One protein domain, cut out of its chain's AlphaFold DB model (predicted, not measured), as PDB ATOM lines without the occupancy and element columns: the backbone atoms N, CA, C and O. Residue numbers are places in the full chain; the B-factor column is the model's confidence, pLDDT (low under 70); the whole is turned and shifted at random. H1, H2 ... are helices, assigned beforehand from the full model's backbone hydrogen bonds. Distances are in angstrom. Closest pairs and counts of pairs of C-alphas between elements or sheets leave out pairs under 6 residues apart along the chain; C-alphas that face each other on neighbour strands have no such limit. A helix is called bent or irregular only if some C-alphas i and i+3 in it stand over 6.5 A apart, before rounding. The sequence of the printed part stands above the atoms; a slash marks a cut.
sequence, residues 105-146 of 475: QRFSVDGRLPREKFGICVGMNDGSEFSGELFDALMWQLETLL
ATOM      1  N   GLN A 105      -7.888 -14.923  11.573       79.44
ATOM      2  CA  GLN A 105      -6.912 -15.312  12.599       79.44
ATOM      3  C   GLN A 105      -5.635 -15.925  12.013       79.44
ATOM      4  O   GLN A 105      -4.547 -15.749  12.555       79.44
ATOM      5  N   ARG A 106      -5.747 -16.624  10.878       80.31
ATOM      6  CA  ARG A 106      -4.596 -17.215  10.185       80.31
ATOM      7  C   ARG A 106      -3.702 -16.177   9.506       80.31
ATOM      8  O   ARG A 106      -2.503 -16.409   9.371       80.31
ATOM      9  N   PHE A 107      -4.277 -15.085   9.011       77.25
ATOM     10  CA  PHE A 107      -3.572 -14.104   8.184       77.25
ATOM     11  C   PHE A 107      -3.330 -12.758   8.877       77.25
ATOM     12  O   PHE A 107      -2.563 -11.953   8.344       77.25
ATOM     13  N   SER A 108      -3.934 -12.531  10.045       77.81
ATOM     14  CA  SER A 108      -3.716 -11.348  10.869       77.81
ATOM     15  C   SER A 108      -2.340 -11.365  11.532       77.81
ATOM     16  O   SER A 108      -1.897 -12.401  12.026       77.81
ATOM     17  N   VAL A 109      -1.701 -10.202  11.597       69.62
ATOM     18  CA  VAL A 109      -0.490  -9.940  12.382       69.62
ATOM     19  C   VAL A 109      -0.865  -8.870  13.404       69.62
ATOM     20  O   VAL A 109      -1.414  -7.836  13.027       69.62
ATOM     21  N   ASP A 110      -0.676  -9.144  14.696       69.44
ATOM     22  CA  ASP A 110      -1.056  -8.245  15.803       69.44
ATOM     23  C   ASP A 110      -2.527  -7.780  15.774       69.44
ATOM     24  O   ASP A 110      -2.853  -6.624  16.048       69.44
ATOM     25  N   GLY A 111      -3.438  -8.679  15.385       70.00
ATOM     26  CA  GLY A 111      -4.869  -8.376  15.259       70.00
ATOM     27  C   GLY A 111      -5.224  -7.477  14.067       70.00
ATOM     28  O   GLY A 111      -6.359  -7.014  13.967       70.00
ATOM     29  N   ARG A 112      -4.279  -7.225  13.152       67.31
ATOM     30  CA  ARG A 112      -4.482  -6.442  11.927       67.31
ATOM     31  C   ARG A 112      -4.325  -7.328  10.701       67.31
ATOM     32  O   ARG A 112      -3.399  -8.131  10.621       67.31
ATOM     33  N   LEU A 113      -5.216  -7.173   9.726       79.12
ATOM     34  CA  LEU A 113      -5.142  -7.907   8.466       79.12
ATOM     35  C   LEU A 113      -4.386  -7.078   7.414       79.12
ATOM     36  O   LEU A 113      -4.810  -5.958   7.123       79.12
ATOM     37  N   PRO A 114      -3.294  -7.597   6.824       77.12
ATOM     38  CA  PRO A 114      -2.616  -6.933   5.716       77.12
ATOM     39  C   PRO A 114      -3.530  -6.810   4.490       77.12
ATOM     40  O   PRO A 114      -4.225  -7.769   4.145       77.12
ATOM     41  N   ARG A 115      -3.477  -5.664   3.796       79.50
ATOM     42  CA  ARG A 115      -4.271  -5.364   2.585       79.50
ATOM     43  C   ARG A 115      -4.212  -6.486   1.546       79.50
ATOM     44  O   ARG A 115      -5.234  -6.919   1.030       79.50
ATOM     45  N   GLU A 116      -3.018  -7.016   1.304       79.94
ATOM     46  CA  GLU A 116      -2.753  -8.091   0.337       79.94
ATOM     47  C   GLU A 116      -3.489  -9.401   0.657       79.94
ATOM     48  O   GLU A 116      -3.724 -10.224  -0.224       79.94
ATOM     49  N   LYS A 117      -3.872  -9.605   1.922       81.19
ATOM     50  CA  LYS A 117      -4.541 -10.822   2.400       81.19
ATOM     51  C   LYS A 117      -6.047 -10.637   2.589       81.19
ATOM     52  O   LYS A 117      -6.729 -11.589   2.971       81.19
ATOM     53  N   PHE A 118      -6.578  -9.448   2.298       81.88
ATOM     54  CA  PHE A 118      -7.999  -9.135   2.442       81.88
ATOM     55  C   PHE A 118      -8.881  -9.983   1.518       81.88
ATOM     56  O   PHE A 118      -9.804 -10.639   2.003       81.88
ATOM     57  N   GLY A 119      -8.556 -10.059   0.223       79.94
ATOM     58  CA  GLY A 119      -9.313 -10.874  -0.738       79.94
ATOM     59  C   GLY A 119      -9.377 -12.350  -0.336       79.94
ATOM     60  O   GLY A 119     -10.453 -12.947  -0.305       79.94
ATOM     61  N   ILE A 120      -8.246 -12.903   0.112       79.19
ATOM     62  CA  ILE A 120      -8.149 -14.285   0.609       79.19
ATOM     63  C   ILE A 120      -9.020 -14.478   1.858       79.19
ATOM     64  O   ILE A 120      -9.699 -15.494   1.998       79.19
ATOM     65  N   CYS A 121      -9.028 -13.505   2.771       80.56
ATOM     66  CA  CYS A 121      -9.805 -13.572   4.007       80.56
ATOM     67  C   CYS A 121     -11.316 -13.626   3.738       80.56
ATOM     68  O   CYS A 121     -12.019 -14.480   4.292       80.56
ATOM     69  N   VAL A 122     -11.802 -12.766   2.844       80.25
ATOM     70  CA  VAL A 122     -13.228 -12.648   2.496       80.25
ATOM     71  C   VAL A 122     -13.676 -13.749   1.520       80.25
ATOM     72  O   VAL A 122     -14.868 -14.002   1.378       80.25
ATOM     73  N   GLY A 123     -12.737 -14.500   0.932       73.88
ATOM     74  CA  GLY A 123     -13.027 -15.615   0.025       73.88
ATOM     75  C   GLY A 123     -13.187 -15.195  -1.439       73.88
ATOM     76  O   GLY A 123     -13.845 -15.889  -2.208       73.88
ATOM     77  N   MET A 124     -12.587 -14.067  -1.822       73.44
ATOM     78  CA  MET A 124     -12.528 -13.557  -3.191       73.44
ATOM     79  C   MET A 124     -11.202 -13.999  -3.824       73.44
ATOM     80  O   MET A 124     -10.207 -13.279  -3.759       73.44
ATOM     81  N   ASN A 125     -11.168 -15.213  -4.381       58.75
ATOM     82  CA  ASN A 125      -9.931 -15.811  -4.905       58.75
ATOM     83  C   ASN A 125      -9.504 -15.280  -6.288       58.75
ATOM     84  O   ASN A 125      -8.317 -15.333  -6.595       58.75
ATOM     85  N   ASP A 126     -10.421 -14.710  -7.079       56.00
ATOM     86  CA  ASP A 126     -10.186 -14.485  -8.519       56.00
ATOM     87  C   ASP A 126     -10.080 -12.998  -8.920       56.00
ATOM     88  O   ASP A 126     -10.281 -12.633 -10.074       56.00
ATOM     89  N   GLY A 127      -9.749 -12.109  -7.978       60.47
ATOM     90  CA  GLY A 127      -9.619 -10.673  -8.258       60.47
ATOM     91  C   GLY A 127      -8.830  -9.926  -7.191       60.47
ATOM     92  O   GLY A 127      -9.406  -9.150  -6.431       60.47
ATOM     93  N   SER A 128      -7.515 -10.165  -7.115       62.81
ATOM     94  CA  SER A 128      -6.636  -9.519  -6.126       62.81
ATOM     95  C   SER A 128      -6.674  -7.990  -6.225       62.81
ATOM     96  O   SER A 128      -6.766  -7.319  -5.199       62.81
ATOM     97  N   GLU A 129      -6.706  -7.452  -7.445       71.62
ATOM     98  CA  GLU A 129      -6.809  -6.015  -7.719       71.62
ATOM     99  C   GLU A 129      -8.147  -5.440  -7.234       71.62
ATOM    100  O   GLU A 129      -8.162  -4.534  -6.403       71.62
ATOM    101  N   PHE A 130      -9.263  -6.067  -7.618       72.31
ATOM    102  CA  PHE A 130     -10.604  -5.674  -7.172       72.31
ATOM    103  C   PHE A 130     -10.771  -5.765  -5.646       72.31
ATOM    104  O   PHE A 130     -11.375  -4.897  -5.021       72.31
ATOM    105  N   SER A 131     -10.202  -6.795  -5.011       76.00
ATOM    106  CA  SER A 131     -10.235  -6.930  -3.551       76.00
ATOM    107  C   SER A 131      -9.421  -5.842  -2.842       76.00
ATOM    108  O   SER A 131      -9.818  -5.379  -1.774       76.00
ATOM    109  N   GLY A 132      -8.316  -5.399  -3.451       72.44
ATOM    110  CA  GLY A 132      -7.508  -4.286  -2.962       72.44
ATOM    111  C   GLY A 132      -8.243  -2.952  -3.075       72.44
ATOM    112  O   GLY A 132      -8.268  -2.195  -2.109       72.44
ATOM    113  N   GLU A 133      -8.905  -2.697  -4.205       75.81
ATOM    114  CA  GLU A 133      -9.743  -1.504  -4.387       75.81
ATOM    115  C   GLU A 133     -10.923  -1.473  -3.408       75.81
ATOM    116  O   GLU A 133     -11.229  -0.431  -2.826       75.81
ATOM    117  N   LEU A 134     -11.556  -2.625  -3.167       73.19
ATOM    118  CA  LEU A 134     -12.627  -2.753  -2.182       73.19
ATOM    119  C   LEU A 134     -12.128  -2.462  -0.759       73.19
ATOM    120  O   LEU A 134     -12.811  -1.775   0.002       73.19
ATOM    121  N   PHE A 135     -10.940  -2.955  -0.399       77.62
ATOM    122  CA  PHE A 135     -10.317  -2.662   0.892       77.62
ATOM    123  C   PHE A 135     -10.069  -1.160   1.065       77.62
ATOM    124  O   PHE A 135     -10.426  -0.587   2.096       77.62
ATOM    125  N   ASP A 136      -9.513  -0.512   0.043       77.31
ATOM    126  CA  ASP A 136      -9.200   0.916   0.084       77.31
ATOM    127  C   ASP A 136     -10.475   1.771   0.158       77.31
ATOM    128  O   ASP A 136     -10.538   2.723   0.939       77.31
ATOM    129  N   ALA A 137     -11.530   1.390  -0.570       74.25
ATOM    130  CA  ALA A 137     -12.834   2.045  -0.502       74.25
ATOM    131  C   ALA A 137     -13.464   1.947   0.900       74.25
ATOM    132  O   ALA A 137     -13.978   2.941   1.421       74.25
ATOM    133  N   LEU A 138     -13.382   0.775   1.541       71.50
ATOM    134  CA  LEU A 138     -13.880   0.560   2.904       71.50
ATOM    135  C   LEU A 138     -13.086   1.368   3.939       71.50
ATOM    136  O   LEU A 138     -13.683   1.991   4.819       71.50
ATOM    137  N   MET A 139     -11.756   1.401   3.820       72.12
ATOM    138  CA  MET A 139     -10.895   2.182   4.712       72.12
ATOM    139  C   MET A 139     -11.143   3.684   4.569       72.12
ATOM    140  O   MET A 139     -11.278   4.384   5.573       72.12
ATOM    141  N   TRP A 140     -11.288   4.170   3.335       69.12
ATOM    142  CA  TRP A 140     -11.622   5.565   3.062       69.12
ATOM    143  C   TRP A 140     -12.999   5.946   3.618       69.12
ATOM    144  O   TRP A 140     -13.167   7.021   4.201       69.12
ATOM    145  N   GLN A 141     -13.990   5.059   3.497       66.06
ATOM    146  CA  GLN A 141     -15.322   5.283   4.051       66.06
ATOM    147  C   GLN A 141     -15.304   5.303   5.584       66.06
ATOM    148  O   GLN A 141     -15.927   6.177   6.186       66.06
ATOM    149  N   LEU A 142     -14.555   4.400   6.224       61.19
ATOM    150  CA  LEU A 142     -14.371   4.390   7.676       61.19
ATOM    151  C   LEU A 142     -13.697   5.680   8.161       61.19
ATOM    152  O   LEU A 142     -14.155   6.295   9.121       61.19
ATOM    153  N   GLU A 143     -12.647   6.126   7.475       64.12
ATOM    154  CA  GLU A 143     -11.949   7.368   7.802       64.12
ATOM    155  C   GLU A 143     -12.854   8.594   7.616       64.12
ATOM    156  O   GLU A 143     -12.882   9.486   8.466       64.12
ATOM    157  N   THR A 144     -13.655   8.611   6.550       61.50
ATOM    158  CA  THR A 144     -14.638   9.667   6.284       61.50
ATOM    159  C   THR A 144     -15.744   9.678   7.338       61.50
ATOM    160  O   THR A 144     -16.137  10.753   7.785       61.50
ATOM    161  N   LEU A 145     -16.207   8.512   7.800       57.12
ATOM    162  CA  LEU A 145     -17.179   8.390   8.892       57.12
ATOM    163  C   LEU A 145     -16.597   8.843  10.233       57.12
ATOM    164  O   LEU A 145     -17.268   9.550  10.979       57.12
ATOM    165  N   LEU A 146     -15.344   8.501  10.537       54.75
ATOM    166  CA  LEU A 146     -14.660   8.957  11.749       54.75
ATOM    167  C   LEU A 146     -14.431  10.472  11.733       54.75
ATOM    168  O   LEU A 146     -14.695  11.144  12.730       54.75
TER     169      LEU A 146
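What this domain is: This is residues 105 to 146 of the 475 residues of an uncharacterized protein of Mikania micrantha (UniProt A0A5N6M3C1). One long helix, H2, has a short helix, H1, set crosswise near its beginning, and the later half of H2, residues 137 to 146, sticks out as a free arm. Residues 105 to 114, with no named element, make a loop on the side of H1 away from the first turns of H2. The printed part has 42 residues, with two named helices in the order H1, H2 and no named strand, and its class is all helix. It is only just compact, close to loose, with a radius of gyration of the C-alphas of 10.9 A, and has a flat outline of 28 by 25 by 12 A.

How they stand to each other: H2, residues 128 to 146, touches H1, residues 115 to 122, with residues 128 to 135 alone. Their closest C-alphas are those of Ser 131 and Gly 119, 4.9 A apart. Their lines are about perpendicular, at 81 degrees. A tight link of 5 residues joins H1 to H2. Every O i to N i+4 pair of H2 is within hydrogen-bond range; in H1, 2 of 4 are.

Where its parts are: H2 measures 26.9 A from C-alpha 128 at (-6.636, -9.519, -6.126) to C-alpha 146 at (-14.660, 8.957, 11.749). H1 begins with C-alpha 115 at (-4.271, -5.364, 2.585) and measures 11.5 A to C-alpha 122. H1 is irregular: C-alphas 116 and 119 are 7.2 A apart.

The domain as a whole: The two C-alphas farthest apart are those of Asp 126 and Leu 146, at 31.3 A. Without residues 137 to 146, the body spans 25 by 17 by 10 A. The printed part has no cut. Its mean pLDDT is 72.0; residues 109 to 110, 112, 125 to 128 and 140 to 146 are under 70.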